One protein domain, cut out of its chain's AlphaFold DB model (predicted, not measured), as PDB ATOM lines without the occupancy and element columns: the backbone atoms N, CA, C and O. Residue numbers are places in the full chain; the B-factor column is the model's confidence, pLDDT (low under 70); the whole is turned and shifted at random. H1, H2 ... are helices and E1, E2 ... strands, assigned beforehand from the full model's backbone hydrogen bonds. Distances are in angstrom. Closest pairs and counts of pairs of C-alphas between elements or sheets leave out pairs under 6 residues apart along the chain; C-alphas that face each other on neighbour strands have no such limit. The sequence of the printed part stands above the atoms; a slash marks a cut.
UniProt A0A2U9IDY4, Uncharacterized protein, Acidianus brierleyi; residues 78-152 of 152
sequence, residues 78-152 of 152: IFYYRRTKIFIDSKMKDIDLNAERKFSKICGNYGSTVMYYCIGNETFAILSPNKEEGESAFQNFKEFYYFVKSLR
ATOM      1  N   ILE A  78     154.191 102.728 211.923       97.12
ATOM      2  CA  ILE A  78     152.965 102.017 211.548       97.12
ATOM      3  C   ILE A  78     152.439 101.224 212.733       97.12
ATOM      4  O   ILE A  78     153.069 100.275 213.209       97.12
ATOM      5  N   PHE A  79     151.233 101.576 213.160       98.00
ATOM      6  CA  PHE A  79     150.465 100.828 214.140       98.00
ATOM      7  C   PHE A  79     149.381 100.013 213.432       98.00
ATOM      8  O   PHE A  79     149.022 100.258 212.276       98.00
ATOM      9  N   TYR A  80     148.859  99.015 214.133       98.38
ATOM     10  CA  TYR A  80     147.886  98.080 213.591       98.38
ATOM     11  C   TYR A  80     146.705  97.939 214.540       98.38
ATOM     12  O   TYR A  80     146.890  97.748 215.736       98.38
ATOM     13  N   TYR A  81     145.500  97.961 213.984       98.00
ATOM     14  CA  TYR A  81     144.272  97.563 214.662       98.00
ATOM     15  C   TYR A  81     143.590  96.522 213.776       98.00
ATOM     16  O   TYR A  81     143.089  96.856 212.702       98.00
ATOM     17  N   ARG A  82     143.621  95.246 214.172       94.69
ATOM     18  CA  ARG A  82     143.157  94.126 213.329       94.69
ATOM     19  C   ARG A  82     143.793  94.181 211.925       94.69
ATOM     20  O   ARG A  82     145.008  94.025 211.814       94.69
ATOM     21  N   ARG A  83     143.015  94.400 210.855       93.94
ATOM     22  CA  ARG A  83     143.508  94.523 209.466       93.94
ATOM     23  C   ARG A  83     143.699  95.977 209.027       93.94
ATOM     24  O   ARG A  83     144.106  96.218 207.891       93.94
ATOM     25  N   THR A  84     143.419  96.930 209.908       97.69
ATOM     26  CA  THR A  84     143.595  98.360 209.674       97.69
ATOM     27  C   THR A  84     145.016  98.782 210.014       97.69
ATOM     28  O   THR A  84     145.560  98.417 211.060       97.69
ATOM     29  N   LYS A  85     145.615  99.566 209.118       97.94
ATOM     30  CA  LYS A  85     146.927 100.182 209.323       97.94
ATOM     31  C   LYS A  85     146.739 101.640 209.704       97.94
ATOM     32  O   LYS A  85     145.932 102.332 209.084       97.94
ATOM     33  N   ILE A  86     147.500 102.082 210.693       98.44
ATOM     34  CA  ILE A  86     147.530 103.461 211.171       98.44
ATOM     35  C   ILE A  86     148.952 103.957 210.974       98.44
ATOM     36  O   ILE A  86     149.882 103.473 211.613       98.44
ATOM     37  N   PHE A  87     149.115 104.882 210.051       98.00
ATOM     38  CA  PHE A  87     150.378 105.499 209.715       98.00
ATOM     39  C   PHE A  87     150.536 106.786 210.512       98.00
ATOM     40  O   PHE A  87     149.601 107.579 210.607       98.00
ATOM     41  N   ILE A  88     151.714 106.955 211.096       97.69
ATOM     42  CA  ILE A  88     152.097 108.095 211.918       97.69
ATOM     43  C   ILE A  88     153.173 108.849 211.149       97.69
ATOM     44  O   ILE A  88     154.328 108.433 211.165       97.69
ATOM     45  N   ASP A  89     152.806 109.915 210.443       96.06
ATOM     46  CA  ASP A  89     153.730 110.663 209.582       96.06
ATOM     47  C   ASP A  89     154.553 111.674 210.389       96.06
ATOM     48  O   ASP A  89     155.772 111.775 210.250       96.06
ATOM     49  N   SER A  90     153.886 112.395 211.290       95.75
ATOM     50  CA  SER A  90     154.517 113.348 212.211       95.75
ATOM     51  C   SER A  90     154.878 112.692 213.543       95.75
ATOM     52  O   SER A  90     154.533 111.538 213.795       95.75
ATOM     53  N   LYS A  91     155.579 113.412 214.431       96.88
ATOM     54  CA  LYS A  91     155.767 112.919 215.803       96.88
ATOM     55  C   LYS A  91     154.405 112.670 216.434       96.88
ATOM     56  O   LYS A  91     153.530 113.528 216.357       96.88
ATOM     57  N   MET A  92     154.236 111.534 217.105       96.12
ATOM     58  CA  MET A  92     152.936 111.125 217.640       96.12
ATOM     59  C   MET A  92     152.318 112.171 218.570       96.12
ATOM     60  O   MET A  92     151.104 112.289 218.636       96.12
ATOM     61  N   LYS A  93     153.138 112.957 219.274       94.88
ATOM     62  CA  LYS A  93     152.681 114.059 220.130       94.88
ATOM     63  C   LYS A  93     152.086 115.262 219.382       94.88
ATOM     64  O   LYS A  93     151.302 115.994 219.979       94.88
ATOM     65  N   ASP A  94     152.430 115.422 218.108       96.06
ATOM     66  CA  ASP A  94     152.091 116.567 217.256       96.06
ATOM     67  C   ASP A  94     150.951 116.244 216.266       96.06
ATOM     68  O   ASP A  94     150.627 117.058 215.408       96.06
ATOM     69  N   ILE A  95     150.334 115.061 216.374       96.56
ATOM     70  CA  ILE A  95     149.223 114.645 215.507       96.56
ATOM     71  C   ILE A  95     148.002 115.545 215.702       96.56
ATOM     72  O   ILE A  95     147.546 115.749 216.832       96.56
ATOM     73  N   ASP A  96     147.422 115.992 214.588       96.19
ATOM     74  CA  ASP A  96     146.091 116.591 214.557       96.19
ATOM     75  C   ASP A  96     145.046 115.496 214.331       96.19
ATOM     76  O   ASP A  96     145.037 114.838 213.296       96.19
ATOM     77  N   LEU A  97     144.143 115.298 215.291       96.75
ATOM     78  CA  LEU A  97     143.072 114.302 215.193       96.75
ATOM     79  C   LEU A  97     141.865 114.784 214.369       96.75
ATOM     80  O   LEU A  97     140.917 114.014 214.167       96.75
ATOM     81  N   ASN A  98     141.866 116.033 213.897       95.62
ATOM     82  CA  ASN A  98     140.869 116.527 212.954       95.62
ATOM     83  C   ASN A  98     141.189 115.988 211.559       95.62
ATOM     84  O   ASN A  98     142.042 116.497 210.836       95.62
ATOM     85  N   ALA A  99     140.494 114.918 211.192       95.25
ATOM     86  CA  ALA A  99     140.737 114.197 209.955       95.25
ATOM     87  C   ALA A  99     139.481 114.068 209.100       95.25
ATOM     88  O   ALA A  99     138.363 113.866 209.599       95.25
ATOM     89  N   GLU A 100     139.694 114.128 207.788       96.44
ATOM     90  CA  GLU A 100     138.670 113.831 206.799       96.44
ATOM     91  C   GLU A 100     138.371 112.327 206.795       96.44
ATOM     92  O   GLU A 100     139.258 111.501 207.012       96.44
ATOM     93  N   ARG A 101     137.111 111.970 206.526       98.06
ATOM     94  CA  ARG A 101     136.640 110.586 206.398       98.06
ATOM     95  C   ARG A 101     136.107 110.366 204.995       98.06
ATOM     96  O   ARG A 101     135.160 111.042 204.597       98.06
ATOM     97  N   LYS A 102     136.668 109.414 204.254       97.06
ATOM     98  CA  LYS A 102     136.225 109.121 202.881       97.06
ATOM     99  C   LYS A 102     136.623 107.729 202.426       97.06
ATOM    100  O   LYS A 102     137.603 107.172 202.900       97.06
ATOM    101  N   PHE A 103     135.911 107.188 201.442       97.44
ATOM    102  CA  PHE A 103     136.447 106.086 200.648       97.44
ATOM    103  C   PHE A 103     137.327 106.661 199.542       97.44
ATOM    104  O   PHE A 103     136.863 107.475 198.747       97.44
ATOM    105  N   SER A 104     138.599 106.279 199.519       96.06
ATOM    106  CA  SER A 104     139.580 106.868 198.610       96.06
ATOM    107  C   SER A 104     140.727 105.901 198.328       96.06
ATOM    108  O   SER A 104     141.021 105.000 199.115       96.06
ATOM    109  N   LYS A 105     141.397 106.111 197.192       94.56
ATOM    110  CA  LYS A 105     142.699 105.500 196.885       94.56
ATOM    111  C   LYS A 105     143.870 106.277 197.498       94.56
ATOM    112  O   LYS A 105     144.987 105.781 197.488       94.56
ATOM    113  N   ILE A 106     143.621 107.484 198.001       94.75
ATOM    114  CA  ILE A 106     144.607 108.367 198.635       94.75
ATOM    115  C   ILE A 106     144.140 108.683 200.058       94.75
ATOM    116  O   ILE A 106     142.992 109.102 200.241       94.75
ATOM    117  N   CYS A 107     145.022 108.496 201.038       95.81
ATOM    118  CA  CYS A 107     144.772 108.771 202.447       95.81
ATOM    119  C   CYS A 107     146.004 109.395 203.108       95.81
ATOM    120  O   CYS A 107     147.038 108.735 203.208       95.81
ATOM    121  N   GLY A 108     145.903 110.658 203.530       93.31
ATOM    122  CA  GLY A 108     147.071 111.432 203.956       93.31
ATOM    123  C   GLY A 108     148.155 111.416 202.876       93.31
ATOM    124  O   GLY A 108     147.870 111.678 201.705       93.31
ATOM    125  N   ASN A 109     149.367 111.008 203.253       93.31
ATOM    126  CA  ASN A 109     150.516 110.891 202.347       93.31
ATOM    127  C   ASN A 109     150.588 109.548 201.590       93.31
ATOM    128  O   ASN A 109     151.554 109.292 200.869       93.31
ATOM    129  N   TYR A 110     149.588 108.672 201.738       93.56
ATOM    130  CA  TYR A 110     149.631 107.303 201.223       93.56
ATOM    131  C   TYR A 110     148.677 107.085 200.050       93.56
ATOM    132  O   TYR A 110     147.488 107.401 200.114       93.56
ATOM    133  N   GLY A 111     149.198 106.477 198.982       92.12
ATOM    134  CA  GLY A 111     148.429 106.004 197.831       92.12
ATOM    135  C   GLY A 111     148.223 104.486 197.848       92.12
ATOM    136  O   GLY A 111     149.072 103.734 198.323       92.12
ATOM    137  N   SER A 112     147.105 104.025 197.292       89.50
ATOM    138  CA  SER A 112     146.738 102.615 197.153       89.50
ATOM    139  C   SER A 112     146.218 102.313 195.747       89.50
ATOM    140  O   SER A 112     145.595 103.146 195.089       89.50
ATOM    141  N   THR A 113     146.426 101.079 195.288       92.31
ATOM    142  CA  THR A 113     145.848 100.568 194.037       92.31
ATOM    143  C   THR A 113     144.353 100.253 194.167       92.31
ATOM    144  O   THR A 113     143.631 100.265 193.166       92.31
ATOM    145  N   VAL A 114     143.866 100.040 195.395       92.50
ATOM    146  CA  VAL A 114     142.462  99.729 195.714       92.50
ATOM    147  C   VAL A 114     141.842 100.784 196.633       92.50
ATOM    148  O   VAL A 114     142.547 101.481 197.364       92.50
ATOM    149  N   MET A 115     140.512 100.907 196.585       94.94
ATOM    150  CA  MET A 115     139.749 101.810 197.454       94.94
ATOM    151  C   MET A 115     139.741 101.289 198.894       94.94
ATOM    152  O   MET A 115     139.367 100.143 199.128       94.94
ATOM    153  N   TYR A 116     140.094 102.153 199.843       96.81
ATOM    154  CA  TYR A 116     140.001 101.893 201.279       96.81
ATOM    155  C   TYR A 116     139.099 102.930 201.945       96.81
ATOM    156  O   TYR A 116     138.925 104.034 201.425       96.81
ATOM    157  N   TYR A 117     138.548 102.591 203.111       98.25
ATOM    158  CA  TYR A 117     138.032 103.609 204.016       98.25
ATOM    159  C   TYR A 117     139.216 104.320 204.666       98.25
ATOM    160  O   TYR A 117     140.041 103.693 205.333       98.25
ATOM    161  N   CYS A 118     139.303 105.619 204.417       98.06
ATOM    162  CA  CYS A 118     140.356 106.503 204.869       98.06
ATOM    163  C   CYS A 118     139.847 107.413 205.985       98.06
ATOM    164  O   CYS A 118     138.799 108.048 205.838       98.06
ATOM    165  N   ILE A 119     140.643 107.522 207.048       98.50
ATOM    166  CA  ILE A 119     140.566 108.609 208.026       98.50
ATOM    167  C   ILE A 119     141.969 109.190 208.162       98.50
ATOM    168  O   ILE A 119     142.857 108.491 208.640       98.50
ATOM    169  N   GLY A 120     142.209 110.427 207.742       97.25
ATOM    170  CA  GLY A 120     143.552 110.992 207.870       97.25
ATOM    171  C   GLY A 120     143.704 112.429 207.402       97.25
ATOM    172  O   GLY A 120     142.771 113.037 206.875       97.25
ATOM    173  N   ASN A 121     144.914 112.932 207.606       97.00
ATOM    174  CA  ASN A 121     145.443 114.216 207.157       97.00
ATOM    175  C   ASN A 121     146.962 114.059 206.915       97.00
ATOM    176  O   ASN A 121     147.442 112.950 206.686       97.00
ATOM    177  N   GLU A 122     147.724 115.145 206.921       96.31
ATOM    178  CA  GLU A 122     149.177 115.140 206.718       96.31
ATOM    179  C   GLU A 122     149.990 114.597 207.906       96.31
ATOM    180  O   GLU A 122     151.164 114.266 207.738       96.31
ATOM    181  N   THR A 123     149.393 114.508 209.100       97.56
ATOM    182  CA  THR A 123     150.077 114.068 210.328       97.56
ATOM    183  C   THR A 123     149.890 112.581 210.624       97.56
ATOM    184  O   THR A 123     150.742 111.981 211.288       97.56
ATOM    185  N   PHE A 124     148.793 111.990 210.138       98.31
ATOM    186  CA  PHE A 124     148.497 110.565 210.257       98.31
ATOM    187  C   PHE A 124     147.501 110.099 209.183       98.31
ATOM    188  O   PHE A 124     146.680 110.873 208.684       98.31
ATOM    189  N   ALA A 125     147.488 108.794 208.906       98.19
ATOM    190  CA  ALA A 125     146.503 108.178 208.020       98.19
ATOM    191  C   ALA A 125     146.052 106.799 208.515       98.19
ATOM    192  O   ALA A 125     146.861 105.961 208.894       98.19
ATOM    193  N   ILE A 126     144.753 106.518 208.457       98.38
ATOM    194  CA  ILE A 126     144.154 105.218 208.770       98.38
ATOM    195  C   ILE A 126     143.583 104.633 207.489       98.38
ATOM    196  O   ILE A 126     142.662 105.201 206.903       98.38
ATOM    197  N   LEU A 127     144.111 103.483 207.074       97.75
ATOM    198  CA  LEU A 127     143.636 102.740 205.909       97.75
ATOM    199  C   LEU A 127     142.962 101.455 206.384       97.75
ATOM    200  O   LEU A 127     143.630 100.532 206.863       97.75
ATOM    201  N   SER A 128     141.641 101.400 206.227       97.62
ATOM    202  CA  SER A 128     140.805 100.285 206.672       97.62
ATOM    203  C   SER A 128     140.023  99.656 205.517       97.62
ATOM    204  O   SER A 128     139.515 100.383 204.655       97.62
ATOM    205  N   PRO A 129     139.857  98.318 205.486       94.94
ATOM    206  CA  PRO A 129     139.059  97.644 204.460       94.94
ATOM    207  C   PRO A 129     137.579  98.054 204.468       94.94
ATOM    208  O   PRO A 129     136.896  97.887 203.461       94.94
ATOM    209  N   ASN A 130     137.061  98.566 205.589       97.12
ATOM    210  CA  ASN A 130     135.672  99.000 205.710       97.12
ATOM    211  C   ASN A 130     135.509 100.138 206.736       97.12
ATOM    212  O   ASN A 130     136.409 100.431 207.527       97.12
ATOM    213  N   LYS A 131     134.335 100.776 206.718       97.94
ATOM    214  CA  LYS A 131     134.020 101.923 207.578       97.94
ATOM    215  C   LYS A 131     134.062 101.591 209.070       97.94
ATOM    216  O   LYS A 131     134.667 102.328 209.838       97.94
ATOM    217  N   GLU A 132     133.429 100.496 209.472       98.06
ATOM    218  CA  GLU A 132     133.283 100.107 210.878       98.06
ATOM    219  C   GLU A 132     134.638  99.831 211.542       98.06
ATOM    220  O   GLU A 132     134.941 100.367 212.609       98.06
ATOM    221  N   GLU A 133     135.489  99.054 210.871       97.62
ATOM    222  CA  GLU A 133     136.833  98.723 211.346       97.62
ATOM    223  C   GLU A 133     137.723  99.977 211.396       97.62
ATOM    224  O   GLU A 133     138.511 100.132 212.326       97.62
ATOM    225  N   GLY A 134     137.537 100.918 210.461       98.06
ATOM    226  CA  GLY A 134     138.301 102.165 210.423       98.06
ATOM    227  C   GLY A 134     137.911 103.152 211.520       98.06
ATOM    228  O   GLY A 134     138.791 103.727 212.154       98.06
ATOM    229  N   GLU A 135     136.615 103.314 211.799       98.38
ATOM    230  CA  GLU A 135     136.165 104.138 212.930       98.38
ATOM    231  C   GLU A 135     136.593 103.522 214.267       98.38
ATOM    232  O   GLU A 135     137.056 104.244 215.147       98.38
ATOM    233  N   SER A 136     136.519 102.194 214.404       98.25
ATOM    234  CA  SER A 136     136.976 101.491 215.611       98.25
ATOM    235  C   SER A 136     138.479 101.675 215.835       98.25
ATOM    236  O   SER A 136     138.906 102.011 216.940       98.25
ATOM    237  N   ALA A 137     139.279 101.540 214.771       98.50
ATOM    238  CA  ALA A 137     140.712 101.810 214.804       98.50
ATOM    239  C   ALA A 137     141.009 103.265 215.196       98.50
ATOM    240  O   ALA A 137     141.875 103.504 216.034       98.50
ATOM    241  N   PHE A 138     140.269 104.231 214.639       98.44
ATOM    242  CA  PHE A 138     140.432 105.644 214.974       98.44
ATOM    243  C   PHE A 138     140.103 105.939 216.436       98.44
ATOM    244  O   PHE A 138     140.867 106.649 217.083       98.44
ATOM    245  N   GLN A 139     139.019 105.381 216.986       98.25
ATOM    246  CA  GLN A 139     138.704 105.567 218.407       98.25
ATOM    247  C   GLN A 139     139.778 104.952 219.307       98.25
ATOM    248  O   GLN A 139     140.249 105.614 220.228       98.25
ATOM    249  N   ASN A 140     140.231 103.730 219.009       98.12
ATOM    250  CA  ASN A 140     141.265 103.071 219.806       98.12
ATOM    251  C   ASN A 140     142.601 103.835 219.758       98.12
ATOM    252  O   ASN A 140     143.241 104.058 220.785       98.12
ATOM    253  N   PHE A 141     142.982 104.315 218.572       98.38
ATOM    254  CA  PHE A 141     144.158 105.157 218.392       98.38
ATOM    255  C   PHE A 141     144.036 106.508 219.103       98.38
ATOM    256  O   PHE A 141     144.981 106.946 219.752       98.38
ATOM    257  N   LYS A 142     142.869 107.152 219.037       98.25
ATOM    258  CA  LYS A 142     142.581 108.411 219.733       98.25
ATOM    259  C   LYS A 142     142.693 108.256 221.251       98.25
ATOM    260  O   LYS A 142     143.296 109.103 221.907       98.25
ATOM    261  N   GLU A 143     142.154 107.175 221.810       98.12
ATOM    262  CA  GLU A 143     142.313 106.848 223.231       98.12
ATOM    263  C   GLU A 143     143.784 106.645 223.602       98.12
ATOM    264  O   GLU A 143     144.249 107.221 224.586       98.12
ATOM    265  N   PHE A 144     144.534 105.895 222.788       98.06
ATOM    266  CA  PHE A 144     145.965 105.696 222.998       98.06
ATOM    267  C   PHE A 144     146.753 107.012 222.932       98.06
ATOM    268  O   PHE A 144     147.578 107.277 223.805       98.06
ATOM    269  N   TYR A 145     146.466 107.871 221.950       97.75
ATOM    270  CA  TYR A 145     147.070 109.198 221.812       97.75
ATOM    271  C   TYR A 145     146.852 110.046 223.073       97.75
ATOM    272  O   TYR A 145     147.809 110.610 223.607       97.75
ATOM    273  N   TYR A 146     145.621 110.109 223.593       97.81
ATOM    274  CA  TYR A 146     145.340 110.875 224.811       97.81
ATOM    275  C   TYR A 146     145.949 110.253 226.061       97.81
ATOM    276  O   TYR A 146     146.450 110.989 226.911       97.81
ATOM    277  N   PHE A 147     145.958 108.923 226.161       97.50
ATOM    278  CA  PHE A 147     146.669 108.226 227.226       97.50
ATOM    279  C   PHE A 147     148.151 108.623 227.229       97.50
ATOM    280  O   PHE A 147     148.659 109.117 228.230       97.50
ATOM    281  N   VAL A 148     148.824 108.512 226.087       96.62
ATOM    282  CA  VAL A 148     150.232 108.888 225.942       96.62
ATOM    283  C   VAL A 148     150.464 110.375 226.241       96.62
ATOM    284  O   VAL A 148     151.448 110.727 226.894       96.62
ATOM    285  N   LYS A 149     149.555 111.261 225.823       94.62
ATOM    286  CA  LYS A 149     149.625 112.690 226.151       94.62
ATOM    287  C   LYS A 149     149.534 112.945 227.660       94.62
ATOM    288  O   LYS A 149     150.199 113.850 228.139       94.62
ATOM    289  N   SER A 150     148.769 112.138 228.398       94.56
ATOM    290  CA  SER A 150     148.609 112.268 229.855       94.56
ATOM    291  C   SER A 150     149.837 111.852 230.678       94.56
ATOM    292  O   SER A 150     149.938 112.220 231.844       94.56
ATOM    293  N   LEU A 151     150.789 111.115 230.089       92.50
ATOM    294  CA  LEU A 151     152.029 110.701 230.766       92.50
ATOM    295  C   LEU A 151     153.075 111.828 230.871       92.50
ATOM    296  O   LEU A 151     154.055 111.714 231.616       92.50
ATOM    297  N   ARG A 152     152.897 112.913 230.115       79.56
ATOM    298  CA  ARG A 152     153.840 114.031 229.997       79.56
ATOM    299  C   ARG A 152     153.305 115.273 230.684       79.56
ATOM    300  O   ARG A 152     154.127 115.882 231.408       79.56
TER     301      ARG A 152
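This is residues 78 to 152 of the 152 residues of an uncharacterized protein of Acidianus brierleyi (UniProt A0A2U9IDY4). A twisted sheet of five strands has one long helix, H1, packed over one face by its residues 131 to 141. At one edge of the sheet, the hairpin of E3 and E4 bends sharply and folds back. The printed part has 75 residues, with five named strands followed by one named helix; the sheet's order is E1, E2, E5, E4, E3, antiparallel throughout, and the class is mixed. The whole is compact, with a radius of gyration of the C-alphas of 11.6 A, yet elongated, spanning 39 by 21 by 19 A.

E1, residues 78 to 81, begins at C-alpha 78 (152.965, 102.017, 211.548) and is 10.3 A long. E2 is residues 84 to 88, 13.1 A. E3, residues 100 to 107, 9.0 A, bends by 139 degrees at residue 104. E4, residues 110 to 120, 9.7 A, bends by 150 degrees at residue 113. E5 is residues 124 to 128, 13.3 A. H1, residues 131 to 150, 28.6 A, ends at C-alpha 150 (148.609, 112.268, 229.855).

E1 and E2 form a hairpin, with N 79 and O 86 2.8 A apart. E2 and E5 are antiparallel, with N 87 and O 125 2.8 A apart. E3, E4 and E5 form a meander, each strand the antiparallel neighbour of the one before; N 118 and O 102 are 2.8 A apart, N 126 and O 119 2.7 A. With E2 before them they form a Greek key, E2 being the antiparallel neighbour of E5. H1 is on the sheet in two layers, helix on one face, at a height over the sheet of 8.6 A. It lies over E2 and E5; the closest C-alphas of E5 and H1, Ser 128 and Gly 134, are 4.9 A apart. In H1 every O i to N i+4 pair is within hydrogen-bond range.

The C-alphas farthest apart, Thr 113 and Arg 152, are 39.2 A apart. The printed part has no cut; the link E2 to E3, 11 residues, is long. No printed residue is under 70 in pLDDT.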